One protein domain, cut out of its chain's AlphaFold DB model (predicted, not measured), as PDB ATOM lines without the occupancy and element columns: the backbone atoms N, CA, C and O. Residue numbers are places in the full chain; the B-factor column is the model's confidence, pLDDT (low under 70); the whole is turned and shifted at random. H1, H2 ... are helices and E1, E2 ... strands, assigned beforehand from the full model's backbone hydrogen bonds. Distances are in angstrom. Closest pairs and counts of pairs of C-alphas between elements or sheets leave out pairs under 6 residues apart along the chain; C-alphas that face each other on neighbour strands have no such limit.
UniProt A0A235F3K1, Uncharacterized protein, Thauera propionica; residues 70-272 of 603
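This is residues 70 to 272 of the 603 residues of an uncharacterized protein of Thauera propionica (UniProt A0A235F3K1). What does the model look like at first sight? A long, curled sheet is laid out along the rod by the strands E1, E2 and E3, with E4 beside E3 near one end and E11 and E10 beside E1. Over the middle of it sits a small sheet, E5 E6 E9, with E5 next to E3 and E9 close to E10, while the one helix, H1, is tucked into the curl and the E7 E8 hairpin lies near E4. What is it made of? The printed part has 203 residues, with eleven named strands and one named helix in the order E1 to E9, H1, E10, E11, and its class is mostly strand; the large sheet runs E4 E3 E2 E1 E11 E10, antiparallel throughout. How compact is it? It is loose, with a radius of gyration of the C-alphas of 21.6 A, and spans 85 by 33 by 28 A.

Where are the strands of the large sheet? E1 is residues 73 to 94, 57.2 A long, from C-alpha 73 at (348.612, 130.144, 37.673); E2 is residues 97 to 121, 66.3 A; E3 is residues 126 to 155, 72.5 A, the longest strand by residues. E4 is residues 163 to 169, E10 is residues 242 to 248, and E11 is residues 264 to 271, ending with C-alpha 271 at (341.161, 151.392, 33.974). Do the long strands run straight? E1 bends by 77 degrees at residue 76, E2 by 59 degrees at residue 109 and E3 by 58 degrees at residue 145. Where are the other elements? E5 is residues 188 to 192, E6 residues 197 to 203 and E9 residues 224 to 230; E7 is residues 207 to 210 and E8 residues 217 to 219. H1 is residues 231 to 239, from C-alpha 231 at (345.326, 143.702, 48.938).

How do the strands of the large sheet pair? E1, E2, E3 and E4 form a meander, each strand the antiparallel neighbour of the one before, with N 90 and O 102 at 2.8 A, N 107 and O 143 at 2.8 A, and N 151 and O 167 at 2.8 A. E11 is the antiparallel neighbour of E1, N 83 and O 268 at 2.8 A, and of E10, N 267 and O 245 at 2.8 A; the sheet is twisted, and its edge strands are E4 and E10. Where are the smaller sheets? In E5 E6 E9, N 189 and O 201 are 2.9 A apart and N 200 and O 227 2.9 A; its closest C-alphas to E3 are those of Glu 134 and Ser 191, 4.6 A, and E9 and E10 come closest at Ala 225 and Gln 247, C-alphas 6.6 A apart. In the hairpin of E7 and E8, N 209 and O 218 are 2.7 A apart; E7 comes closest to E4 at the C-alphas of Phe 209 and Phe 169, 6.2 A. How does H1 stand? The large sheet curls round it; it is also on the sheet E5 E6 E9, over E9 at a height of 8.9 A, and stands up from that sheet. In H1 every O i to N i+4 pair is within hydrogen-bond range.

How large is it, and is it whole? The C-alphas of Arg 123 and Gly 158, the two farthest apart, are 85.0 A from each other, and the printed part has no cut. Which links are long? Those from E4 to E5, 18 residues, and from E10 to E11, 15 residues. Where is confidence low? The mean pLDDT of the printed part is 81.8, and 23 residues are under 70: residues 70 to 71, 158 to 161, 176 to 185 and 252 to 258.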
ATOM      1  N   ASP A  70     349.460 120.136  40.807       61.03
ATOM      2  CA  ASP A  70     349.619 121.505  41.300       61.03
ATOM      3  C   ASP A  70     348.798 122.442  40.409       61.03
ATOM      4  O   ASP A  70     348.799 122.335  39.179       61.03
ATOM      5  N   GLY A  71     348.036 123.325  41.046       64.81
ATOM      6  CA  GLY A  71     347.154 124.256  40.365       64.81
ATOM      7  C   GLY A  71     347.930 125.261  39.513       64.81
ATOM      8  O   GLY A  71     348.797 125.944  40.059       64.81
ATOM      9  N   PRO A  72     347.656 125.393  38.202       74.19
ATOM     10  CA  PRO A  72     348.355 126.373  37.385       74.19
ATOM     11  C   PRO A  72     347.933 127.794  37.770       74.19
ATOM     12  O   PRO A  72     346.759 128.062  38.047       74.19
ATOM     13  N   GLN A  73     348.892 128.715  37.714       72.31
ATOM     14  CA  GLN A  73     348.612 130.144  37.673       72.31
ATOM     15  C   GLN A  73     348.393 130.569  36.225       72.31
ATOM     16  O   GLN A  73     349.158 130.197  35.333       72.31
ATOM     17  N   ILE A  74     347.333 131.335  35.985       77.19
ATOM     18  CA  ILE A  74     347.056 131.926  34.676       77.19
ATOM     19  C   ILE A  74     346.944 133.439  34.813       77.19
ATOM     20  O   ILE A  74     346.364 133.943  35.774       77.19
ATOM     21  N   VAL A  75     347.490 134.157  33.838       77.94
ATOM     22  CA  VAL A  75     347.562 135.619  33.863       77.94
ATOM     23  C   VAL A  75     346.490 136.200  32.958       77.94
ATOM     24  O   VAL A  75     346.367 135.793  31.807       77.94
ATOM     25  N   GLU A  76     345.730 137.161  33.465       84.06
ATOM     26  CA  GLU A  76     344.827 138.005  32.683       84.06
ATOM     27  C   GLU A  76     345.358 139.439  32.685       84.06
ATOM     28  O   GLU A  76     345.679 139.971  33.741       84.06
ATOM     29  N   ALA A  77     345.445 140.081  31.523       85.88
ATOM     30  CA  ALA A  77     345.914 141.457  31.401       85.88
ATOM     31  C   ALA A  77     344.740 142.424  31.201       85.88
ATOM     32  O   ALA A  77     343.982 142.325  30.229       85.88
ATOM     33  N   VAL A  78     344.626 143.408  32.089       89.38
ATOM     34  CA  VAL A  78     343.626 144.476  32.035       89.38
ATOM     35  C   VAL A  78     344.303 145.784  31.644       89.38
ATOM     36  O   VAL A  78     345.326 146.160  32.207       89.38
ATOM     37  N   ALA A  79     343.732 146.479  30.664       91.19
ATOM     38  CA  ALA A  79     344.269 147.745  30.184       91.19
ATOM     39  C   ALA A  79     344.159 148.837  31.258       91.19
ATOM     40  O   ALA A  79     343.082 149.052  31.822       91.19
ATOM     41  N   VAL A  80     345.252 149.558  31.482       90.81
ATOM     42  CA  VAL A  80     345.293 150.738  32.343       90.81
ATOM     43  C   VAL A  80     345.973 151.896  31.632       90.81
ATOM     44  O   VAL A  80     346.750 151.716  30.696       90.81
ATOM     45  N   GLU A  81     345.671 153.094  32.085       91.75
ATOM     46  CA  GLU A  81     346.297 154.330  31.637       91.75
ATOM     47  C   GLU A  81     346.430 155.260  32.837       91.75
ATOM     48  O   GLU A  81     345.730 155.102  33.844       91.75
ATOM     49  N   GLY A  82     347.334 156.223  32.760       90.31
ATOM     50  CA  GLY A  82     347.568 157.089  33.895       90.31
ATOM     51  C   GLY A  82     348.565 158.194  33.633       90.31
ATOM     52  O   GLY A  82     349.014 158.419  32.509       90.31
ATOM     53  N   GLN A  83     348.873 158.903  34.708       92.62
ATOM     54  CA  GLN A  83     349.788 160.026  34.703       92.62
ATOM     55  C   GLN A  83     350.548 160.095  36.026       92.62
ATOM     56  O   GLN A  83     349.958 159.990  37.102       92.62
ATOM     57  N   VAL A  84     351.854 160.324  35.943       92.38
ATOM     58  CA  VAL A  84     352.703 160.694  37.073       92.38
ATOM     59  C   VAL A  84     352.936 162.200  37.017       92.38
ATOM     60  O   VAL A  84     353.336 162.741  35.988       92.38
ATOM     61  N   VAL A  85     352.670 162.897  38.121       90.62
ATOM     62  CA  VAL A  85     352.895 164.340  38.250       90.62
ATOM     63  C   VAL A  85     353.873 164.606  39.385       90.62
ATOM     64  O   VAL A  85     353.571 164.335  40.548       90.62
ATOM     65  N   VAL A  86     355.027 165.181  39.053       91.06
ATOM     66  CA  VAL A  86     356.036 165.632  40.013       91.06
ATOM     67  C   VAL A  86     355.941 167.143  40.152       91.06
ATOM     68  O   VAL A  86     356.243 167.877  39.217       91.06
ATOM     69  N   GLU A  87     355.567 167.618  41.334       89.19
ATOM     70  CA  GLU A  87     355.712 169.019  41.734       89.19
ATOM     71  C   GLU A  87     357.035 169.131  42.493       89.19
ATOM     72  O   GLU A  87     357.117 168.794  43.676       89.19
ATOM     73  N   GLY A  88     358.092 169.520  41.783       87.06
ATOM     74  CA  GLY A  88     359.466 169.420  42.254       87.06
ATOM     75  C   GLY A  88     360.195 170.755  42.313       87.06
ATOM     76  O   GLY A  88     359.710 171.815  41.909       87.06
ATOM     77  N   GLY A  89     361.412 170.704  42.837       86.44
ATOM     78  CA  GLY A  89     362.291 171.856  42.839       86.44
ATOM     79  C   GLY A  89     363.628 171.576  43.495       86.44
ATOM     80  O   GLY A  89     363.827 170.555  44.145       86.44
ATOM     81  N   ALA A  90     364.536 172.534  43.375       85.25
ATOM     82  CA  ALA A  90     365.827 172.528  44.040       85.25
ATOM     83  C   ALA A  90     366.011 173.859  44.759       85.25
ATOM     84  O   ALA A  90     365.828 174.918  44.163       85.25
ATOM     85  N   ARG A  91     366.396 173.827  46.033       84.88
ATOM     86  CA  ARG A  91     366.747 175.042  46.768       84.88
ATOM     87  C   ARG A  91     368.049 174.814  47.504       84.88
ATOM     88  O   ARG A  91     368.105 174.021  48.434       84.88
ATOM     89  N   GLU A  92     369.086 175.524  47.089       83.38
ATOM     90  CA  GLU A  92     370.409 175.439  47.693       83.38
ATOM     91  C   GLU A  92     370.804 176.806  48.246       83.38
ATOM     92  O   GLU A  92     370.643 177.836  47.582       83.38
ATOM     93  N   GLN A  93     371.346 176.814  49.462       81.50
ATOM     94  CA  GLN A  93     371.939 177.996  50.069       81.50
ATOM     95  C   GLN A  93     373.455 177.836  50.165       81.50
ATOM     96  O   GLN A  93     373.966 176.760  50.459       81.50
ATOM     97  N   PHE A  94     374.173 178.933  49.961       76.19
ATOM     98  CA  PHE A  94     375.606 179.044  50.172       76.19
ATOM     99  C   PHE A  94     375.848 180.180  51.163       76.19
ATOM    100  O   PHE A  94     375.554 181.331  50.859       76.19
ATOM    101  N   TYR A  95     376.320 179.846  52.369       71.81
ATOM    102  CA  TYR A  95     376.499 180.787  53.484       71.81
ATOM    103  C   TYR A  95     375.286 181.718  53.720       71.81
ATOM    104  O   TYR A  95     375.396 182.941  53.703       71.81
ATOM    105  N   ASN A  96     374.103 181.126  53.921       74.38
ATOM    106  CA  ASN A  96     372.819 181.820  54.131       74.38
ATOM    107  C   ASN A  96     372.337 182.696  52.958       74.38
ATOM    108  O   ASN A  96     371.360 183.430  53.098       74.38
ATOM    109  N   GLN A  97     372.986 182.614  51.798       78.69
ATOM    110  CA  GLN A  97     372.578 183.289  50.570       78.69
ATOM    111  C   GLN A  97     372.050 182.268  49.576       78.69
ATOM    112  O   GLN A  97     372.509 181.128  49.525       78.69
ATOM    113  N   LEU A  98     371.053 182.657  48.788       82.94
ATOM    114  CA  LEU A  98     370.463 181.769  47.794       82.94
ATOM    115  C   LEU A  98     371.509 181.457  46.716       82.94
ATOM    116  O   LEU A  98     372.015 182.369  46.067       82.94
ATOM    117  N   LYS A  99     371.839 180.179  46.534       85.94
ATOM    118  CA  LYS A  99     372.714 179.707  45.455       85.94
ATOM    119  C   LYS A  99     371.887 179.207  44.282       85.94
ATOM    120  O   LYS A  99     372.162 179.593  43.152       85.94
ATOM    121  N   THR A 100     370.855 178.420  44.564       87.06
ATOM    122  CA  THR A 100     369.972 177.828  43.557       87.06
ATOM    123  C   THR A 100     368.537 177.878  44.059       87.06
ATOM    124  O   THR A 100     368.285 177.572  45.224       87.06
ATOM    125  N   ASP A 101     367.607 178.260  43.193       87.19
ATOM    126  CA  ASP A 101     366.163 178.177  43.427       87.19
ATOM    127  C   ASP A 101     365.513 177.761  42.117       87.19
ATOM    128  O   ASP A 101     365.522 178.529  41.162       87.19
ATOM    129  N   LEU A 102     365.013 176.539  42.054       85.62
ATOM    130  CA  LEU A 102     364.355 175.953  40.899       85.62
ATOM    131  C   LEU A 102     363.034 175.357  41.366       85.62
ATOM    132  O   LEU A 102     362.973 174.714  42.415       85.62
ATOM    133  N   GLN A 103     361.990 175.564  40.581       86.44
ATOM    134  CA  GLN A 103     360.685 174.945  40.736       86.44
ATOM    135  C   GLN A 103     360.244 174.449  39.369       86.44
ATOM    136  O   GLN A 103     360.432 175.147  38.370       86.44
ATOM    137  N   TYR A 104     359.686 173.248  39.329       85.06
ATOM    138  CA  TYR A 104     359.215 172.649  38.094       85.06
ATOM    139  C   TYR A 104     358.028 171.724  38.347       85.06
ATOM    140  O   TYR A 104     357.856 171.183  39.441       85.06
ATOM    141  N   THR A 105     357.249 171.500  37.295       87.19
ATOM    142  CA  THR A 105     356.257 170.431  37.237       87.19
ATOM    143  C   THR A 105     356.644 169.490  36.111       87.19
ATOM    144  O   THR A 105     356.789 169.950  34.983       87.19
ATOM    145  N   ILE A 106     356.788 168.200  36.402       88.62
ATOM    146  CA  ILE A 106     356.920 167.148  35.385       88.62
ATOM    147  C   ILE A 106     355.593 166.407  35.346       88.62
ATOM    148  O   ILE A 106     355.010 166.119  36.389       88.62
ATOM    149  N   SER A 107     355.104 166.142  34.149       89.12
ATOM    150  CA  SER A 107     353.880 165.404  33.896       89.12
ATOM    151  C   SER A 107     354.195 164.338  32.861       89.12
ATOM    152  O   SER A 107     354.548 164.662  31.731       89.12
ATOM    153  N   GLU A 108     354.101 163.077  33.253       90.31
ATOM    154  CA  GLU A 108     354.383 161.947  32.380       90.31
ATOM    155  C   GLU A 108     353.155 161.051  32.278       90.31
ATOM    156  O   GLU A 108     352.704 160.477  33.269       90.31
ATOM    157  N   ALA A 109     352.584 160.969  31.080       90.25
ATOM    158  CA  ALA A 109     351.465 160.094  30.777       90.25
ATOM    159  C   ALA A 109     351.970 158.708  30.374       90.25
ATOM    160  O   ALA A 109     352.973 158.580  29.665       90.25
ATOM    161  N   PHE A 110     351.237 157.663  30.747       89.81
ATOM    162  CA  PHE A 110     351.597 156.286  30.428       89.81
ATOM    163  C   PHE A 110     350.377 155.422  30.104       89.81
ATOM    164  O   PHE A 110     349.252 155.676  30.543       89.81
ATOM    165  N   VAL A 111     350.640 154.335  29.385       90.38
ATOM    166  CA  VAL A 111     349.709 153.218  29.181       90.38
ATOM    167  C   VAL A 111     350.315 151.947  29.737       90.38
ATOM    168  O   VAL A 111     351.530 151.772  29.717       90.38
ATOM    169  N   GLY A 112     349.481 151.038  30.223       90.00
ATOM    170  CA  GLY A 112     349.960 149.813  30.841       90.00
ATOM    171  C   GLY A 112     348.977 148.659  30.800       90.00
ATOM    172  O   GLY A 112     347.840 148.772  30.327       90.00
ATOM    173  N   ASN A 113     349.439 147.532  31.327       89.31
ATOM    174  CA  ASN A 113     348.640 146.342  31.557       89.31
ATOM    175  C   ASN A 113     348.803 145.902  33.010       89.31
ATOM    176  O   ASN A 113     349.895 145.517  33.424       89.31
ATOM    177  N   LEU A 114     347.701 145.916  33.759       90.56
ATOM    178  CA  LEU A 114     347.632 145.243  35.046       90.56
ATOM    179  C   LEU A 114     347.423 143.748  34.800       90.56
ATOM    180  O   LEU A 114     346.378 143.327  34.301       90.56
ATOM    181  N   MET A 115     348.423 142.958  35.144       86.12
ATOM    182  CA  MET A 115     348.421 141.508  35.120       86.12
ATOM    183  C   MET A 115     347.820 140.983  36.425       86.12
ATOM    184  O   MET A 115     348.330 141.227  37.514       86.12
ATOM    185  N   VAL A 116     346.707 140.269  36.301       87.25
ATOM    186  CA  VAL A 116     345.999 139.608  37.395       87.25
ATOM    187  C   VAL A 116     346.324 138.121  37.332       87.25
ATOM    188  O   VAL A 116     345.929 137.428  36.389       87.25
ATOM    189  N   LEU A 117     347.057 137.633  38.326       83.56
ATOM    190  CA  LEU A 117     347.463 136.240  38.443       83.56
ATOM    191  C   LEU A 117     346.375 135.471  39.195       83.56
ATOM    192  O   LEU A 117     346.157 135.653  40.395       83.56
ATOM    193  N   HIS A 118     345.684 134.589  38.474       81.44
ATOM    194  CA  HIS A 118     344.645 133.724  39.023       81.44
ATOM    195  C   HIS A 118     345.225 132.344  39.326       81.44
ATOM    196  O   HIS A 118     345.674 131.643  38.417       81.44
ATOM    197  N   SER A 119     345.161 131.922  40.589       83.31
ATOM    198  CA  SER A 119     345.556 130.571  41.003       83.31
ATOM    199  C   SER A 119     344.355 129.626  40.936       83.31
ATOM    200  O   SER A 119     343.330 129.881  41.568       83.31
ATOM    201  N   TYR A 120     344.443 128.542  40.163       80.00
ATOM    202  CA  TYR A 120     343.364 127.553  40.041       80.00
ATOM    203  C   TYR A 120     343.552 126.394  41.021       80.00
ATOM    204  O   TYR A 120     344.647 125.860  41.103       80.00
ATOM    205  N   ASP A 121     342.500 125.952  41.714       81.94
ATOM    206  CA  ASP A 121     342.530 124.732  42.527       81.94
ATOM    207  C   ASP A 121     341.829 123.568  41.793       81.94
ATOM    208  O   ASP A 121     340.593 123.535  41.714       81.94
ATOM    209  N   PRO A 122     342.584 122.562  41.297       77.06
ATOM    210  CA  PRO A 122     342.015 121.407  40.607       77.06
ATOM    211  C   PRO A 122     341.101 120.538  41.481       77.06
ATOM    212  O   PRO A 122     340.325 119.755  40.939       77.06
ATOM    213  N   ARG A 123     341.178 120.638  42.819       79.25
ATOM    214  CA  ARG A 123     340.333 119.847  43.732       79.25
ATOM    215  C   ARG A 123     338.929 120.424  43.850       79.25
ATOM    216  O   ARG A 123     337.960 119.670  43.810       79.25
ATOM    217  N   SER A 124     338.817 121.742  44.010       79.56
ATOM    218  CA  SER A 124     337.525 122.436  44.066       79.56
ATOM    219  C   SER A 124     336.964 122.778  42.683       79.56
ATOM    220  O   SER A 124     335.772 123.068  42.565       79.56
ATOM    221  N   GLY A 125     337.800 122.733  41.639       76.69
ATOM    222  CA  GLY A 125     337.424 123.098  40.274       76.69
ATOM    223  C   GLY A 125     337.162 124.597  40.112       76.69
ATOM    224  O   GLY A 125     336.371 125.001  39.258       76.69
ATOM    225  N   ARG A 126     337.749 125.427  40.981       81.12
ATOM    226  CA  ARG A 126     337.519 126.875  41.051       81.12
ATOM    227  C   ARG A 126     338.843 127.619  41.166       81.12
ATOM    228  O   ARG A 126     339.839 127.074  41.629       81.12
ATOM    229  N   PHE A 127     338.838 128.883  40.757       81.69
ATOM    230  CA  PHE A 127     339.922 129.792  41.111       81.69
ATOM    231  C   PHE A 127     339.870 130.102  42.602       81.69
ATOM    232  O   PHE A 127     338.785 130.237  43.174       81.69
ATOM    233  N   LEU A 128     341.046 130.205  43.214       83.00
ATOM    234  CA  LEU A 128     341.190 130.756  44.551       83.00
ATOM    235  C   LEU A 128     340.734 132.220  44.534       83.00
ATOM    236  O   LEU A 128     340.906 132.925  43.541       83.00
ATOM    237  N   GLU A 129     340.145 132.679  45.638       79.94
ATOM    238  CA  GLU A 129     339.736 134.084  45.774       79.94
ATOM    239  C   GLU A 129     340.948 135.022  45.799       79.94
ATOM    240  O   GLU A 129     340.875 136.153  45.327       79.94
ATOM    241  N   GLN A 130     342.075 134.526  46.313       80.00
ATOM    242  CA  GLN A 130     343.327 135.257  46.383       80.00
ATOM    243  C   GLN A 130     343.976 135.394  45.002       80.00
ATOM    244  O   GLN A 130     344.261 134.398  44.332       80.00
ATOM    245  N   LYS A 131     344.255 136.646  44.631       82.88
ATOM    246  CA  LYS A 131     344.953 137.039  43.406       82.88
ATOM    247  C   LYS A 131     346.252 137.756  43.741       82.88
ATOM    248  O   LYS A 131     346.336 138.453  44.759       82.88
ATOM    249  N   ASP A 132     347.211 137.613  42.843       83.50
ATOM    250  CA  ASP A 132     348.421 138.423  42.831       83.50
ATOM    251  C   ASP A 132     348.376 139.365  41.626       83.50
ATOM    252  O   ASP A 132     347.685 139.111  40.635       83.50
ATOM    253  N   TYR A 133     349.054 140.495  41.757       85.50
ATOM    254  CA  TYR A 133     348.992 141.604  40.818       85.50
ATOM    255  C   TYR A 133     350.391 142.034  40.417       85.50
ATOM    256  O   TYR A 133     351.262 142.184  41.279       85.50
ATOM    257  N   GLU A 134     350.553 142.284  39.123       86.56
ATOM    258  CA  GLU A 134     351.728 142.907  38.529       86.56
ATOM    259  C   GLU A 134     351.289 144.012  37.561       86.56
ATOM    260  O   GLU A 134     350.265 143.871  36.894       86.56
ATOM    261  N   LEU A 135     352.016 145.124  37.462       86.62
ATOM    262  CA  LEU A 135     351.703 146.199  36.514       86.62
ATOM    263  C   LEU A 135     352.930 146.539  35.680       86.62
ATOM    264  O   LEU A 135     353.947 146.946  36.218       86.62
ATOM    265  N   GLU A 136     352.784 146.474  34.361       84.06
ATOM    266  CA  GLU A 136     353.756 147.043  33.430       84.06
ATOM    267  C   GLU A 136     353.184 148.281  32.748       84.06
ATOM    268  O   GLU A 136     352.009 148.306  32.371       84.06
ATOM    269  N   SER A 137     354.029 149.282  32.512       87.94
ATOM    270  CA  SER A 137     353.652 150.503  31.802       87.94
ATOM    271  C   SER A 137     354.744 150.999  30.855       87.94
ATOM    272  O   SER A 137     355.922 150.667  30.997       87.94
ATOM    273  N   LEU A 138     354.330 151.780  29.859       86.12
ATOM    274  CA  LEU A 138     355.190 152.504  28.931       86.12
ATOM    275  C   LEU A 138     354.820 153.979  28.948       86.12
ATOM    276  O   LEU A 138     353.636 154.327  28.875       86.12
ATOM    277  N   SER A 139     355.847 154.823  28.962       86.50
ATOM    278  CA  SER A 139     355.691 156.259  28.771       86.50
ATOM    279  C   SER A 139     355.098 156.548  27.396       86.50
ATOM    280  O   SER A 139     355.510 155.968  26.389       86.50
ATOM    281  N   THR A 140     354.110 157.434  27.360       84.50
ATOM    282  CA  THR A 140     353.467 157.916  26.127       84.50
ATOM    283  C   THR A 140     353.864 159.346  25.822       84.50
ATOM    284  O   THR A 140     354.060 159.696  24.659       84.50
ATOM    285  N   GLU A 141     353.995 160.170  26.858       84.81
ATOM    286  CA  GLU A 141     354.260 161.586  26.706       84.81
ATOM    287  C   GLU A 141     354.847 162.171  27.986       84.81
ATOM    288  O   GLU A 141     354.319 161.951  29.073       84.81
ATOM    289  N   ILE A 142     355.894 162.981  27.835       85.38
ATOM    290  CA  ILE A 142     356.531 163.717  28.924       85.38
ATOM    291  C   ILE A 142     356.360 165.208  28.647       85.38
ATOM    292  O   ILE A 142     356.774 165.715  27.603       85.38
ATOM    293  N   ARG A 143     355.756 165.918  29.595       83.19
ATOM    294  CA  ARG A 143     355.537 167.364  29.575       83.19
ATOM    295  C   ARG A 143     356.192 167.998  30.793       83.19
ATOM    296  O   ARG A 143     356.191 167.433  31.885       83.19
ATOM    297  N   VAL A 144     356.670 169.229  30.630       82.75
ATOM    298  CA  VAL A 144     357.160 170.065  31.736       82.75
ATOM    299  C   VAL A 144     356.347 171.363  31.765       82.75
ATOM    300  O   VAL A 144     356.775 172.376  31.210       82.75
ATOM    301  N   PRO A 145     355.130 171.350  32.348       72.69
ATOM    302  CA  PRO A 145     354.181 172.460  32.211       72.69
ATOM    303  C   PRO A 145     354.632 173.751  32.896       72.69
ATOM    304  O   PRO A 145     354.207 174.844  32.516       72.69
ATOM    305  N   THR A 146     355.467 173.633  33.930       75.81
ATOM    306  CA  THR A 146     356.068 174.783  34.599       75.81
ATOM    307  C   THR A 146     357.549 174.529  34.843       75.81
ATOM    308  O   THR A 146     357.948 173.446  35.269       75.81
ATOM    309  N   VAL A 147     358.365 175.543  34.580       82.50
ATOM    310  CA  VAL A 147     359.756 175.617  35.014       82.50
ATOM    311  C   VAL A 147     360.066 177.073  35.310       82.50
ATOM    312  O   VAL A 147     359.803 177.965  34.506       82.50
ATOM    313  N   MET A 148     360.610 177.329  36.489       82.69
ATOM    314  CA  MET A 148     361.140 178.636  36.826       82.69
ATOM    315  C   MET A 148     362.262 178.486  37.827       82.69
ATOM    316  O   MET A 148     362.173 177.731  38.797       82.69
ATOM    317  N   GLY A 149     363.323 179.247  37.630       85.69
ATOM    318  CA  GLY A 149     364.381 179.253  38.610       85.69
ATOM    319  C   GLY A 149     365.582 180.064  38.212       85.69
ATOM    320  O   GLY A 149     365.655 180.645  37.130       85.69
ATOM    321  N   LYS A 150     366.549 180.079  39.118       87.06
ATOM    322  CA  LYS A 150     367.837 180.712  38.914       87.06
ATOM    323  C   LYS A 150     368.929 180.043  39.731       87.06
ATOM    324  O   LYS A 150     368.695 179.554  40.836       87.06
ATOM    325  N   GLN A 151     370.141 180.098  39.204       90.31
ATOM    326  CA  GLN A 151     371.354 179.670  39.882       90.31
ATOM    327  C   GLN A 151     372.407 180.771  39.822       90.31
ATOM    328  O   GLN A 151     372.603 181.420  38.794       90.31
ATOM    329  N   CYS A 152     373.085 181.000  40.941       88.94
ATOM    330  CA  CYS A 152     374.171 181.953  41.013       88.94
ATOM    331  C   CYS A 152     375.395 181.410  40.274       88.94
ATOM    332  O   CYS A 152     375.934 180.363  40.634       88.94
ATOM    333  N   THR A 153     375.868 182.152  39.275       89.56
ATOM    334  CA  THR A 153     377.042 181.779  38.472       89.56
ATOM    335  C   THR A 153     378.279 182.592  38.828       89.56
ATOM    336  O   THR A 153     379.398 182.183  38.524       89.56
ATOM    337  N   ARG A 154     378.113 183.735  39.512       86.81
ATOM    338  CA  ARG A 154     379.237 184.564  39.964       86.81
ATOM    339  C   ARG A 154     378.958 185.266  41.287       86.81
ATOM    340  O   ARG A 154     378.058 186.100  41.379       86.81
ATOM    341  N   TRP A 155     379.814 185.021  42.273       85.12
ATOM    342  CA  TRP A 155     379.816 185.719  43.562       85.12
ATOM    343  C   TRP A 155     380.705 186.971  43.528       85.12
ATOM    344  O   TRP A 155     381.679 187.032  42.774       85.12
ATOM    345  N   SER A 156     380.381 187.978  44.343       82.62
ATOM    346  CA  SER A 156     381.201 189.186  44.499       82.62
ATOM    347  C   SER A 156     382.575 188.874  45.102       82.62
ATOM    348  O   SER A 156     382.659 188.180  46.111       82.62
ATOM    349  N   SER A 157     383.649 189.447  44.549       70.19
ATOM    350  CA  SER A 157     385.028 189.222  45.019       70.19
ATOM    351  C   SER A 157     385.422 190.014  46.274       70.19
ATOM    352  O   SER A 157     386.431 189.687  46.889       70.19
ATOM    353  N   GLY A 158     384.669 191.060  46.642       63.25
ATOM    354  CA  GLY A 158     385.047 192.025  47.693       63.25
ATOM    355  C   GLY A 158     384.066 192.180  48.859       63.25
ATOM    356  O   GLY A 158     384.285 193.020  49.722       63.25
ATOM    357  N   SER A 159     382.985 191.401  48.896       57.00
ATOM    358  CA  SER A 159     381.989 191.400  49.977       57.00
ATOM    359  C   SER A 159     381.575 189.953  50.240       57.00
ATOM    360  O   SER A 159     381.532 189.178  49.277       57.00
ATOM    361  N   PRO A 160     381.274 189.543  51.486       53.44
ATOM    362  CA  PRO A 160     380.822 188.185  51.729       53.44
ATOM    363  C   PRO A 160     379.485 187.946  51.005       53.44
ATOM    364  O   PRO A 160     378.453 188.506  51.360       53.44
ATOM    365  N   GLN A 161     379.551 187.108  49.967       68.12
ATOM    366  CA  GLN A 161     378.468 186.253  49.464       68.12
ATOM    367  C   GLN A 161     377.255 186.937  48.806       68.12
ATOM    368  O   GLN A 161     376.155 186.406  48.866       68.12
ATOM    369  N   VAL A 162     377.415 188.053  48.088       78.88
ATOM    370  CA  VAL A 162     376.332 188.543  47.208       78.88
ATOM    371  C   VAL A 162     376.494 187.959  45.806       78.88
ATOM    372  O   VAL A 162     377.567 188.045  45.200       78.88
ATOM    373  N   CYS A 163     375.425 187.362  45.275       84.25
ATOM    374  CA  CYS A 163     375.411 186.891  43.898       84.25
ATOM    375  C   CYS A 163     375.345 188.073  42.922       84.25
ATOM    376  O   CYS A 163     374.404 188.864  42.949       84.25
ATOM    377  N   THR A 164     376.338 188.179  42.044       86.88
ATOM    378  CA  THR A 164     376.469 189.261  41.050       86.88
ATOM    379  C   THR A 164     375.972 188.872  39.661       86.88
ATOM    380  O   THR A 164     375.725 189.750  38.839       86.88
ATOM    381  N   ARG A 165     375.817 187.573  39.382       88.19
ATOM    382  CA  ARG A 165     375.287 187.068  38.111       88.19
ATOM    383  C   ARG A 165     374.466 185.806  38.330       88.19
ATOM    384  O   ARG A 165     374.920 184.886  39.008       88.19
ATOM    385  N   TRP A 166     373.295 185.772  37.706       90.25
ATOM    386  CA  TRP A 166     372.359 184.655  37.745       90.25
ATOM    387  C   TRP A 166     372.220 184.037  36.357       90.25
ATOM    388  O   TRP A 166     372.061 184.769  35.380       90.25
ATOM    389  N   ALA A 167     372.244 182.710  36.286       89.25
ATOM    390  CA  ALA A 167     371.653 181.961  35.186       89.25
ATOM    391  C   ALA A 167     370.181 181.723  35.524       89.25
ATOM    392  O   ALA A 167     369.879 181.319  36.646       89.25
ATOM    393  N   SER A 168     369.277 182.014  34.594       87.12
ATOM    394  CA  SER A 168     367.840 181.757  34.762       87.12
ATOM    395  C   SER A 168     367.438 180.511  33.981       87.12
ATOM    396  O   SER A 168     367.958 180.294  32.887       87.12
ATOM    397  N   PHE A 169     366.516 179.728  34.539       82.50
ATOM    398  CA  PHE A 169     365.961 178.521  33.927       82.50
ATOM    399  C   PHE A 169     364.522 178.789  33.491       82.50
ATOM    400  O   PHE A 169     363.678 179.137  34.318       82.50
ATOM    401  N   PHE A 170     364.269 178.640  32.194       78.44
ATOM    402  CA  PHE A 170     362.950 178.811  31.568       78.44
ATOM    403  C   PHE A 170     362.697 177.810  30.429       78.44
ATOM    404  O   PHE A 170     361.641 177.829  29.813       78.44
ATOM    405  N   SER A 171     363.662 176.936  30.150       80.44
ATOM    406  CA  SER A 171     363.591 175.883  29.138       80.44
ATOM    407  C   SER A 171     363.942 174.538  29.766       80.44
ATOM    408  O   SER A 171     364.510 174.489  30.861       80.44
ATOM    409  N   HIS A 172     363.606 173.456  29.072       86.56
ATOM    410  CA  HIS A 172     363.865 172.093  29.510       86.56
ATOM    411  C   HIS A 172     364.252 171.203  28.324       86.56
ATOM    412  O   HIS A 172     363.880 171.475  27.185       86.56
ATOM    413  N   GLU A 173     364.996 170.144  28.613       87.69
ATOM    414  CA  GLU A 173     365.407 169.084  27.700       87.69
ATOM    415  C   GLU A 173     365.037 167.748  28.366       87.69
ATOM    416  O   GLU A 173     365.337 167.529  29.540       87.69
ATOM    417  N   VAL A 174     364.338 166.874  27.641       84.00
ATOM    418  CA  VAL A 174     364.048 165.502  28.091       84.00
ATOM    419  C   VAL A 174     365.228 164.626  27.680       84.00
ATOM    420  O   VAL A 174     365.630 164.699  26.515       84.00
ATOM    421  N   ASP A 175     365.771 163.826  28.599       74.81
ATOM    422  CA  ASP A 175     366.900 162.927  28.319       74.81
ATOM    423  C   ASP A 175     366.550 161.955  27.163       74.81
ATOM    424  O   ASP A 175     365.420 161.473  27.048       74.81
ATOM    425  N   GLU A 176     367.495 161.703  26.248       65.25
ATOM    426  CA  GLU A 176     367.267 160.863  25.060       65.25
ATOM    427  C   GLU A 176     366.874 159.426  25.438       65.25
ATOM    428  O   GLU A 176     366.127 158.784  24.696       65.25
ATOM    429  N   GLY A 177     367.326 158.950  26.606       64.50
ATOM    430  CA  GLY A 177     366.978 157.640  27.167       64.50
ATOM    431  C   GLY A 177     365.583 157.544  27.794       64.50
ATOM    432  O   GLY A 177     365.285 156.521  28.400       64.50
ATOM    433  N   GLU A 178     364.754 158.587  27.677       66.81
ATOM    434  CA  GLU A 178     363.393 158.652  28.239       66.81
ATOM    435  C   GLU A 178     362.300 158.541  27.157       66.81
ATOM    436  O   GLU A 178     361.113 158.731  27.428       66.81
ATOM    437  N   ARG A 179     362.664 158.259  25.895       61.41
ATOM    438  CA  ARG A 179     361.720 158.165  24.767       61.41
ATOM    439  C   ARG A 179     361.620 156.749  24.211       61.41
ATOM    440  O   ARG A 179     362.588 156.183  23.709       61.41
ATOM    441  N   TYR A 180     360.403 156.209  24.155       62.91
ATOM    442  CA  TYR A 180     360.119 154.969  23.423       62.91
ATOM    443  C   TYR A 180     360.512 155.091  21.931       62.91
ATOM    444  O   TYR A 180     360.168 156.100  21.309       62.91
ATOM    445  N   PRO A 181     361.181 154.093  21.304       53.47
ATOM    446  CA  PRO A 181     361.522 152.745  21.785       53.47
ATOM    447  C   PRO A 181     362.912 152.615  22.446       53.47
ATOM    448  O   PRO A 181     363.389 151.496  22.625       53.47
ATOM    449  N   ALA A 182     363.569 153.723  22.795       51.16
ATOM    450  CA  ALA A 182     364.878 153.766  23.456       51.16
ATOM    451  C   ALA A 182     364.795 153.752  25.009       51.16
ATOM    452  O   ALA A 182     365.773 154.114  25.658       51.16
ATOM    453  N   PHE A 183     363.676 153.223  25.560       50.19
ATOM    454  CA  PHE A 183     363.214 153.183  26.980       50.19
ATOM    455  C   PHE A 183     362.766 154.579  27.482       50.19
ATOM    456  O   PHE A 183     363.177 155.558  26.889       50.19
ATOM    457  N   SER A 184     361.801 154.829  28.379       52.28
ATOM    458  CA  SER A 184     361.213 154.150  29.549       52.28
ATOM    459  C   SER A 184     360.176 153.038  29.288       52.28
ATOM    460  O   SER A 184     359.128 153.223  28.659       52.28
ATOM    461  N   ALA A 185     360.481 151.859  29.832       61.72
ATOM    462  CA  ALA A 185     359.482 150.947  30.378       61.72
ATOM    463  C   ALA A 185     359.462 151.150  31.903       61.72
ATOM    464  O   ALA A 185     360.480 151.559  32.450       61.72
ATOM    465  N   GLU A 186     358.344 150.839  32.567       71.31
ATOM    466  CA  GLU A 186     358.198 150.902  34.036       71.31
ATOM    467  C   GLU A 186     358.007 152.314  34.636       71.31
ATOM    468  O   GLU A 186     358.387 152.546  35.779       71.31
ATOM    469  N   VAL A 187     357.334 153.242  33.930       85.69
ATOM    470  CA  VAL A 187     356.877 154.536  34.519       85.69
ATOM    471  C   VAL A 187     356.162 154.309  35.853       85.69
ATOM    472  O   VAL A 187     356.341 155.037  36.827       85.69
ATOM    473  N   VAL A 188     355.335 153.270  35.875       89.56
ATOM    474  CA  VAL A 188     354.703 152.700  37.055       89.56
ATOM    475  C   VAL A 188     354.855 151.190  37.005       89.56
ATOM    476  O   VAL A 188     354.523 150.563  35.992       89.56
ATOM    477  N   ASN A 189     355.300 150.622  38.117       88.31
ATOM    478  CA  ASN A 189     355.327 149.194  38.363       88.31
ATOM    479  C   ASN A 189     354.484 148.880  39.602       88.31
ATOM    480  O   ASN A 189     354.376 149.689  40.524       88.31
ATOM    481  N   ALA A 190     353.874 147.705  39.630       88.00
ATOM    482  CA  ALA A 190     353.254 147.172  40.828       88.00
ATOM    483  C   ALA A 190     353.598 145.696  40.946       88.00
ATOM    484  O   ALA A 190     353.640 145.004  39.935       88.00
ATOM    485  N   SER A 191     353.813 145.207  42.163       86.88
ATOM    486  CA  SER A 191     354.028 143.784  42.415       86.88
ATOM    487  C   SER A 191     353.474 143.369  43.775       86.88
ATOM    488  O   SER A 191     353.310 144.185  44.688       86.88
ATOM    489  N   THR A 192     353.145 142.085  43.910       84.88
ATOM    490  CA  THR A 192     352.676 141.519  45.180       84.88
ATOM    491  C   THR A 192     353.858 141.005  45.998       84.88
ATOM    492  O   THR A 192     354.631 140.178  45.528       84.88
ATOM    493  N   LEU A 193     353.985 141.484  47.235       84.12
ATOM    494  CA  LEU A 193     355.007 141.071  48.199       84.12
ATOM    495  C   LEU A 193     354.597 139.784  48.940       84.12
ATOM    496  O   LEU A 193     353.410 139.465  49.024       84.12
ATOM    497  N   ASP A 194     355.559 139.112  49.587       72.00
ATOM    498  CA  ASP A 194     355.388 137.831  50.308       72.00
ATOM    499  C   ASP A 194     354.249 137.817  51.357       72.00
ATOM    500  O   ASP A 194     353.703 136.766  51.692       72.00
ATOM    501  N   GLU A 195     353.850 138.986  51.869       70.25
ATOM    502  CA  GLU A 195     352.769 139.151  52.855       70.25
ATOM    503  C   GLU A 195     351.402 139.498  52.226       70.25
ATOM    504  O   GLU A 195     350.465 139.880  52.931       70.25
ATOM    505  N   GLY A 196     351.271 139.419  50.898       75.00
ATOM    506  CA  GLY A 196     350.054 139.786  50.164       75.00
ATOM    507  C   GLY A 196     349.781 141.295  50.119       75.00
ATOM    508  O   GLY A 196     348.660 141.710  49.829       75.00
ATOM    509  N   ARG A 197     350.781 142.124  50.437       88.69
ATOM    510  CA  ARG A 197     350.750 143.578  50.226       88.69
ATOM    511  C   ARG A 197     351.165 143.893  48.795       88.69
ATOM    512  O   ARG A 197     351.953 143.153  48.218       88.69
ATOM    513  N   ILE A 198     350.654 144.984  48.243       89.62
ATOM    514  CA  ILE A 198     350.972 145.411  46.880       89.62
ATOM    515  C   ILE A 198     351.865 146.640  46.975       89.62
ATOM    516  O   ILE A 198     351.469 147.656  47.553       89.62
ATOM    517  N   GLU A 199     353.085 146.518  46.462       94.00
ATOM    518  CA  GLU A 199     354.009 147.635  46.298       94.00
ATOM    519  C   GLU A 199     353.749 148.267  44.934       94.00
ATOM    520  O   GLU A 199     353.668 147.556  43.937       94.00
ATOM    521  N   ILE A 200     353.577 149.586  44.907       93.31
ATOM    522  CA  ILE A 200     353.454 150.376  43.684       93.31
ATOM    523  C   ILE A 200     354.621 151.349  43.670       93.31
ATOM    524  O   ILE A 200     354.797 152.117  44.618       93.31
ATOM    525  N   GLU A 201     355.393 151.327  42.597       93.25
ATOM    526  CA  GLU A 201     356.510 152.227  42.348       93.25
ATOM    527  C   GLU A 201     356.175 153.098  41.145       93.25
ATOM    528  O   GLU A 201     355.628 152.607  40.160       93.25
ATOM    529  N   ALA A 202     356.471 154.391  41.230       92.31
ATOM    530  CA  ALA A 202     356.360 155.303  40.103       92.31
ATOM    531  C   ALA A 202     357.642 156.115  39.976       92.31
ATOM    532  O   ALA A 202     358.087 156.704  40.964       92.31
ATOM    533  N   SER A 203     358.171 156.180  38.758       89.50
ATOM    534  CA  SER A 203     359.416 156.857  38.417       89.50
ATOM    535  C   SER A 203     359.172 157.748  37.207       89.50
ATOM    536  O   SER A 203     358.869 157.267  36.119       89.50
ATOM    537  N   ALA A 204     359.248 159.058  37.419       87.50
ATOM    538  CA  ALA A 204     359.091 160.053  36.370       87.50
ATOM    539  C   ALA A 204     360.395 160.268  35.590       87.50
ATOM    540  O   ALA A 204     361.494 160.115  36.127       87.50
ATOM    541  N   ALA A 205     360.259 160.727  34.354       86.31
ATOM    542  CA  ALA A 205     361.360 161.002  33.458       86.31
ATOM    543  C   ALA A 205     362.325 162.048  34.017       86.31
ATOM    544  O   ALA A 205     361.946 163.038  34.664       86.31
ATOM    545  N   ARG A 206     363.600 161.859  33.690       86.69
ATOM    546  CA  ARG A 206     364.657 162.799  34.020       86.69
ATOM    547  C   ARG A 206     364.648 163.998  33.070       86.69
ATOM    548  O   ARG A 206     364.722 163.860  31.850       86.69
ATOM    549  N   ILE A 207     364.596 165.196  33.651       87.69
ATOM    550  CA  ILE A 207     364.533 166.465  32.919       87.69
ATOM    551  C   ILE A 207     365.759 167.316  33.219       87.69
ATOM    552  O   ILE A 207     366.046 167.620  34.381       87.69
ATOM    553  N   ASP A 208     366.430 167.763  32.161       90.00
ATOM    554  CA  ASP A 208     367.498 168.749  32.223       90.00
ATOM    555  C   ASP A 208     366.957 170.166  31.990       90.00
ATOM    556  O   ASP A 208     366.128 170.427  31.126       90.00
ATOM    557  N   PHE A 209     367.459 171.119  32.765       89.56
ATOM    558  CA  PHE A 209     367.083 172.526  32.751       89.56
ATOM    559  C   PHE A 209     368.310 173.364  32.369       89.56
ATOM    560  O   PHE A 209     369.128 173.698  33.240       89.56
ATOM    561  N   PRO A 210     368.495 173.686  31.077       88.38
ATOM    562  CA  PRO A 210     369.589 174.540  30.642       88.38
ATOM    563  C   PRO A 210     369.348 175.994  31.067       88.38
ATOM    564  O   PRO A 210     368.243 176.532  30.978       88.38
ATOM    565  N   GLY A 211     370.406 176.632  31.557       86.56
ATOM    566  CA  GLY A 211     370.428 178.043  31.901       86.56
ATOM    567  C   GLY A 211     370.622 178.922  30.669       86.56
ATOM    568  O   GLY A 211     371.275 178.547  29.694       86.56
ATOM    569  N   ASN A 212     370.121 180.151  30.744       85.25
ATOM    570  CA  ASN A 212     370.259 181.160  29.688       85.25
ATOM    571  C   ASN A 212     371.695 181.630  29.394       85.25
ATOM    572  O   ASN A 212     371.906 182.462  28.517       85.25
ATOM    573  N   ASP A 213     372.677 181.155  30.154       84.88
ATOM    574  CA  ASP A 213     374.095 181.403  29.922       84.88
ATOM    575  C   ASP A 213     374.757 180.322  29.051       84.88
ATOM    576  O   ASP A 213     375.952 180.434  28.781       84.88
ATOM    577  N   HIS A 214     374.000 179.302  28.622       79.69
ATOM    578  CA  HIS A 214     374.447 178.144  27.835       79.69
ATOM    579  C   HIS A 214     375.552 177.297  28.494       79.69
ATOM    580  O   HIS A 214     376.156 176.451  27.837       79.69
ATOM    581  N   VAL A 215     375.826 177.512  29.783       86.50
ATOM    582  CA  VAL A 215     376.864 176.791  30.537       86.50
ATOM    583  C   VAL A 215     376.261 176.081  31.739       86.50
ATOM    584  O   VAL A 215     376.633 174.951  32.050       86.50
ATOM    585  N   THR A 216     375.337 176.738  32.432       87.75
ATOM    586  CA  THR A 216     374.697 176.183  33.618       87.75
ATOM    587  C   THR A 216     373.625 175.182  33.201       87.75
ATOM    588  O   THR A 216     372.790 175.484  32.355       87.75
ATOM    589  N   ARG A 217     373.612 174.000  33.819       88.38
ATOM    590  CA  ARG A 217     372.574 172.981  33.633       88.38
ATOM    591  C   ARG A 217     372.220 172.377  34.986       88.38
ATOM    592  O   ARG A 217     373.115 172.071  35.776       88.38
ATOM    593  N   LEU A 218     370.928 172.233  35.249       87.50
ATOM    594  CA  LEU A 218     370.399 171.492  36.393       87.50
ATOM    595  C   LEU A 218     369.606 170.293  35.905       87.50
ATOM    596  O   LEU A 218     369.076 170.334  34.807       87.50
ATOM    597  N   THR A 219     369.477 169.272  36.740       87.94
ATOM    598  CA  THR A 219     368.655 168.099  36.443       87.94
ATOM    599  C   THR A 219     367.633 167.893  37.557       87.94
ATOM    600  O   THR A 219     367.907 168.226  38.716       87.94
ATOM    601  N   SER A 220     366.461 167.358  37.224       85.69
ATOM    602  CA  SER A 220     365.460 166.921  38.202       85.69
ATOM    603  C   SER A 220     366.057 165.893  39.173       85.69
ATOM    604  O   SER A 220     366.738 164.965  38.741       85.69
ATOM    605  N   GLY A 221     365.831 166.056  40.485       76.94
ATOM    606  CA  GLY A 221     366.491 165.229  41.512       76.94
ATOM    607  C   GLY A 221     365.579 164.363  42.382       76.94
ATOM    608  O   GLY A 221     366.094 163.539  43.130       76.94
ATOM    609  N   CYS A 222     364.257 164.535  42.318       77.75
ATOM    610  CA  CYS A 222     363.287 163.639  42.953       77.75
ATOM    611  C   CYS A 222     362.193 163.291  41.954       77.75
ATOM    612  O   CYS A 222     361.313 164.111  41.693       77.75
ATOM    613  N   THR A 223     362.287 162.094  41.395       85.19
ATOM    614  CA  THR A 223     361.390 161.586  40.355       85.19
ATOM    615  C   THR A 223     360.678 160.308  40.769       85.19
ATOM    616  O   THR A 223     359.782 159.882  40.054       85.19
ATOM    617  N   ASP A 224     361.012 159.743  41.931       89.31
ATOM    618  CA  ASP A 224     360.553 158.415  42.334       89.31
ATOM    619  C   ASP A 224     359.680 158.463  43.594       89.31
ATOM    620  O   ASP A 224     359.947 159.215  44.540       89.31
ATOM    621  N   ALA A 225     358.650 157.623  43.622       92.44
ATOM    622  CA  ALA A 225     357.773 157.406  44.765       92.44
ATOM    623  C   ALA A 225     357.388 155.933  44.883       92.44
ATOM    624  O   ALA A 225     357.408 155.177  43.913       92.44
ATOM    625  N   ARG A 226     357.038 155.531  46.104       94.25
ATOM    626  CA  ARG A 226     356.721 154.149  46.440       94.25
ATOM    627  C   ARG A 226     355.637 154.092  47.498       94.25
ATOM    628  O   ARG A 226     355.790 154.634  48.595       94.25
ATOM    629  N   TRP A 227     354.584 153.352  47.192       95.19
ATOM    630  CA  TRP A 227     353.465 153.106  48.088       95.19
ATOM    631  C   TRP A 227     353.329 151.619  48.366       95.19
ATOM    632  O   TRP A 227     353.630 150.778  47.524       95.19
ATOM    633  N   THR A 228     352.831 151.291  49.551       94.44
ATOM    634  CA  THR A 228     352.463 149.923  49.902       94.44
ATOM    635  C   THR A 228     351.017 149.923  50.356       94.44
ATOM    636  O   THR A 228     350.680 150.583  51.337       94.44
ATOM    637  N   LEU A 229     350.180 149.170  49.652       91.69
ATOM    638  CA  LEU A 229     348.761 149.020  49.953       91.69
ATOM    639  C   LEU A 229     348.484 147.603  50.452       91.69
ATOM    640  O   LEU A 229     349.175 146.641  50.097       91.69
ATOM    641  N   SER A 230     347.446 147.451  51.272       89.94
ATOM    642  CA  SER A 230     346.894 146.115  51.516       89.94
ATOM    643  C   SER A 230     346.174 145.605  50.261       89.94
ATOM    644  O   SER A 230     345.658 146.406  49.480       89.94
ATOM    645  N   ARG A 231     346.072 144.281  50.073       85.62
ATOM    646  CA  ARG A 231     345.326 143.702  48.938       85.62
ATOM    647  C   ARG A 231     343.892 144.229  48.854       85.62
ATOM    648  O   ARG A 231     343.460 144.644  47.789       85.62
ATOM    649  N   VAL A 232     343.186 144.274  49.988       85.88
ATOM    650  CA  VAL A 232     341.791 144.746  50.059       85.88
ATOM    651  C   VAL A 232     341.672 146.208  49.628       85.88
ATOM    652  O   VAL A 232     340.742 146.572  48.913       85.88
ATOM    653  N   GLU A 233     342.611 147.053  50.050       87.19
ATOM    654  CA  GLU A 233     342.642 148.465  49.669       87.19
ATOM    655  C   GLU A 233     342.890 148.635  48.171       87.19
ATOM    656  O   GLU A 233     342.136 149.348  47.510       87.19
ATOM    657  N   PHE A 234     343.883 147.932  47.622       88.31
ATOM    658  CA  PHE A 234     344.164 147.955  46.190       88.31
ATOM    659  C   PHE A 234     342.968 147.474  45.367       88.31
ATOM    660  O   PHE A 234     342.564 148.161  44.436       88.31
ATOM    661  N   GLU A 235     342.359 146.343  45.729       86.12
ATOM    662  CA  GLU A 235     341.188 145.797  45.037       86.12
ATOM    663  C   GLU A 235     339.996 146.754  45.104       86.12
ATOM    664  O   GLU A 235     339.339 146.986  44.094       86.12
ATOM    665  N   THR A 236     339.770 147.396  46.253       82.19
ATOM    666  CA  THR A 236     338.713 148.407  46.403       82.19
ATOM    667  C   THR A 236     338.954 149.617  45.493       82.19
ATOM    668  O   THR A 236     338.017 150.124  44.875       82.19
ATOM    669  N   LEU A 237     340.193 150.110  45.411       80.12
ATOM    670  CA  LEU A 237     340.557 151.230  44.533       80.12
ATOM    671  C   LEU A 237     340.478 150.825  43.053       80.12
ATOM    672  O   LEU A 237     339.970 151.574  42.221       80.12
ATOM    673  N   PHE A 238     340.891 149.601  42.735       79.00
ATOM    674  CA  PHE A 238     340.807 149.024  41.400       79.00
ATOM    675  C   PHE A 238     339.355 148.848  40.928       79.00
ATOM    676  O   PHE A 238     339.027 149.204  39.795       79.00
ATOM    677  N   GLU A 239     338.455 148.377  41.795       78.19
ATOM    678  CA  GLU A 239     337.017 148.271  41.516       78.19
ATOM    679  C   GLU A 239     336.362 149.637  41.285       78.19
ATOM    680  O   GLU A 239     335.474 149.762  40.436       78.19
ATOM    681  N   ARG A 240     336.833 150.677  41.986       72.88
ATOM    682  CA  ARG A 240     336.428 152.071  41.746       72.88
ATOM    683  C   ARG A 240     336.938 152.618  40.414       72.88
ATOM    684  O   ARG A 240     336.454 153.653  39.985       72.88
ATOM    685  N   GLY A 241     337.871 151.948  39.743       71.31
ATOM    686  CA  GLY A 241     338.356 152.327  38.414       71.31
ATOM    687  C   GLY A 241     339.337 153.501  38.385       71.31
ATOM    688  O   GLY A 241     339.797 153.845  37.297       71.31
ATOM    689  N   GLU A 242     339.688 154.072  39.540       80.56
ATOM    690  CA  GLU A 242     340.682 155.137  39.684       80.56
ATOM    691  C   GLU A 242     341.459 154.975  41.000       80.56
ATOM    692  O   GLU A 242     340.884 154.779  42.074       80.56
ATOM    693  N   ILE A 243     342.780 155.082  40.903       85.88
ATOM    694  CA  ILE A 243     343.733 155.042  42.003       85.88
ATOM    695  C   ILE A 243     344.526 156.350  41.963       85.88
ATOM    696  O   ILE A 243     345.206 156.635  40.978       85.88
ATOM    697  N   VAL A 244     344.446 157.134  43.040       88.69
ATOM    698  CA  VAL A 244     345.224 158.370  43.205       88.69
ATOM    699  C   VAL A 244     346.102 158.240  44.438       88.69
ATOM    700  O   VAL A 244     345.596 158.169  45.559       88.69
ATOM    701  N   LEU A 245     347.418 158.215  44.240       90.75
ATOM    702  CA  LEU A 245     348.401 158.090  45.315       90.75
ATOM    703  C   LEU A 245     349.319 159.305  45.305       90.75
ATOM    704  O   LEU A 245     349.893 159.645  44.279       90.75
ATOM    705  N   ARG A 246     349.472 159.967  46.452       91.81
ATOM    706  CA  ARG A 246     350.352 161.132  46.603       91.81
ATOM    707  C   ARG A 246     351.385 160.863  47.684       91.81
ATOM    708  O   ARG A 246     351.040 160.378  48.757       91.81
ATOM    709  N   GLN A 247     352.639 161.202  47.411       92.12
ATOM    710  CA  GLN A 247     353.738 161.109  48.367       92.12
ATOM    711  C   GLN A 247     354.562 162.396  48.364       92.12
ATOM    712  O   GLN A 247     354.833 162.975  47.311       92.12
ATOM    713  N   GLU A 248     354.974 162.843  49.551       90.38
ATOM    714  CA  GLU A 248     356.027 163.848  49.674       90.38
ATOM    715  C   GLU A 248     357.381 163.168  49.446       90.38
ATOM    716  O   GLU A 248     357.765 162.258  50.180       90.38
ATOM    717  N   ILE A 249     358.077 163.594  48.394       88.38
ATOM    718  CA  ILE A 249     359.372 163.046  47.960       88.38
ATOM    719  C   ILE A 249     360.536 163.964  48.369       88.38
ATOM    720  O   ILE A 249     361.700 163.578  48.302       88.38
ATOM    721  N   GLY A 250     360.225 165.188  48.812       81.12
ATOM    722  CA  GLY A 250     361.195 166.147  49.327       81.12
ATOM    723  C   GLY A 250     361.873 165.668  50.613       81.12
ATOM    724  O   GLY A 250     361.206 165.224  51.542       81.12
ATOM    725  N   ARG A 251     363.201 165.811  50.712       70.00
ATOM    726  CA  ARG A 251     363.944 165.540  51.957       70.00
ATOM    727  C   ARG A 251     364.137 166.816  52.777       70.00
ATOM    728  O   ARG A 251     364.365 167.892  52.226       70.00
ATOM    729  N   SER A 252     364.070 166.688  54.102       55.94
ATOM    730  CA  SER A 252     364.229 167.792  55.058       55.94
ATOM    731  C   SER A 252     365.690 168.163  55.360       55.94
ATOM    732  O   SER A 252     365.930 169.261  55.859       55.94
ATOM    733  N   GLU A 253     366.671 167.303  55.047       46.38
ATOM    734  CA  GLU A 253     368.087 167.525  55.387       46.38
ATOM    735  C   GLU A 253     369.052 167.244  54.217       46.38
ATOM    736  O   GLU A 253     369.066 166.152  53.648       46.38
ATOM    737  N   GLY A 254     369.910 168.229  53.916       46.19
ATOM    738  CA  GLY A 254     371.088 168.109  53.044       46.19
ATOM    739  C   GLY A 254     370.943 168.736  51.642       46.19
ATOM    740  O   GLY A 254     369.858 168.712  51.065       46.19
ATOM    741  N   PRO A 255     372.025 169.294  51.055       43.19
ATOM    742  CA  PRO A 255     372.031 169.832  49.697       43.19
ATOM    743  C   PRO A 255     372.149 168.675  48.697       43.19
ATOM    744  O   PRO A 255     373.176 168.511  48.042       43.19
ATOM    745  N   ALA A 256     371.128 167.826  48.606       46.06
ATOM    746  CA  ALA A 256     370.996 166.969  47.437       46.06
ATOM    747  C   ALA A 256     370.608 167.887  46.262       46.06
ATOM    748  O   ALA A 256     369.569 168.555  46.339       46.06
ATOM    749  N   PRO A 257     371.430 168.001  45.203       53.62
ATOM    750  CA  PRO A 257     371.045 168.768  44.029       53.62
ATOM    751  C   PRO A 257     369.720 168.208  43.496       53.62
ATOM    752  O   PRO A 257     369.606 167.004  43.288       53.62
ATOM    753  N   GLY A 258     368.715 169.063  43.301       61.06
ATOM    754  CA  GLY A 258     367.503 168.681  42.571       61.06
ATOM    755  C   GLY A 258     366.272 168.274  43.391       61.06
ATOM    756  O   GLY A 258     365.267 167.950  42.764       61.06
ATOM    757  N   CYS A 259     366.293 168.298  44.733       76.56
ATOM    758  CA  CYS A 259     365.103 167.936  45.520       76.56
ATOM    759  C   CYS A 259     364.891 168.750  46.805       76.56
ATOM    760  O   CYS A 259     365.580 168.578  47.809       76.56
ATOM    761  N   ARG A 260     363.899 169.642  46.781       82.69
ATOM    762  CA  ARG A 260     363.512 170.533  47.886       82.69
ATOM    763  C   ARG A 260     362.423 169.899  48.769       82.69
ATOM    764  O   ARG A 260     361.541 169.207  48.263       82.69
ATOM    765  N   ALA A 261     362.406 170.231  50.062       82.19
ATOM    766  CA  ALA A 261     361.291 169.926  50.969       82.19
ATOM    767  C   ALA A 261     359.936 170.461  50.448       82.19
ATOM    768  O   ALA A 261     359.866 171.572  49.904       82.19
ATOM    769  N   GLY A 262     358.866 169.680  50.613       82.25
ATOM    770  CA  GLY A 262     357.552 169.957  50.029       82.25
ATOM    771  C   GLY A 262     357.400 169.563  48.555       82.25
ATOM    772  O   GLY A 262     356.341 169.816  47.988       82.25
ATOM    773  N   SER A 263     358.424 168.966  47.927       88.06
ATOM    774  CA  SER A 263     358.258 168.342  46.607       88.06
ATOM    775  C   SER A 263     357.374 167.104  46.730       88.06
ATOM    776  O   SER A 263     357.519 166.336  47.685       88.06
ATOM    777  N   THR A 264     356.492 166.878  45.763       90.75
ATOM    778  CA  THR A 264     355.548 165.753  45.791       90.75
ATOM    779  C   THR A 264     355.472 165.036  44.460       90.75
ATOM    780  O   THR A 264     355.557 165.680  43.417       90.75
ATOM    781  N   LEU A 265     355.209 163.735  44.509       93.12
ATOM    782  CA  LEU A 265     354.833 162.935  43.352       93.12
ATOM    783  C   LEU A 265     353.407 162.422  43.556       93.12
ATOM    784  O   LEU A 265     353.062 161.917  44.628       93.12
ATOM    785  N   THR A 266     352.566 162.614  42.543       92.19
ATOM    786  CA  THR A 266     351.191 162.108  42.505       92.19
ATOM    787  C   THR A 266     351.032 161.156  41.328       92.19
ATOM    788  O   THR A 266     351.288 161.543  40.191       92.19
ATOM    789  N   LEU A 267     350.614 159.926  41.605       94.00
ATOM    790  CA  LEU A 267     350.236 158.924  40.622       94.00
ATOM    791  C   LEU A 267     348.717 158.939  40.448       94.00
ATOM    792  O   LEU A 267     347.985 158.746  41.417       94.00
ATOM    793  N   TYR A 268     348.273 159.113  39.208       90.44
ATOM    794  CA  TYR A 268     346.912 158.864  38.753       90.44
ATOM    795  C   TYR A 268     346.925 157.604  37.891       90.44
ATOM    796  O   TYR A 268     347.613 157.562  36.875       90.44
ATOM    797  N   LEU A 269     346.176 156.577  38.276       89.19
ATOM    798  CA  LEU A 269     346.077 155.313  37.549       89.19
ATOM    799  C   LEU A 269     344.603 154.942  37.388       89.19
ATOM    800  O   LEU A 269     343.859 154.922  38.365       89.19
ATOM    801  N   ARG A 270     344.171 154.621  36.169       86.88
ATOM    802  CA  ARG A 270     342.779 154.266  35.867       86.88
ATOM    803  C   ARG A 270     342.672 153.079  34.923       86.88
ATOM    804  O   ARG A 270     343.588 152.777  34.160       86.88
ATOM    805  N   LEU A 271     341.516 152.421  34.952       84.56
ATOM    806  CA  LEU A 271     341.161 151.392  33.974       84.56
ATOM    807  C   LEU A 271     340.890 152.036  32.610       84.56
ATOM    808  O   LEU A 271     339.994 152.872  32.487       84.56
ATOM    809  N   ALA A 272     341.623 151.621  31.578       75.31
ATOM    810  CA  ALA A 272     341.507 152.241  30.263       75.31
ATOM    811  C   ALA A 272     340.103 152.036  29.670       75.31
ATOM    812  O   ALA A 272     339.541 150.936  29.711       75.31
TER     813      ALA A 272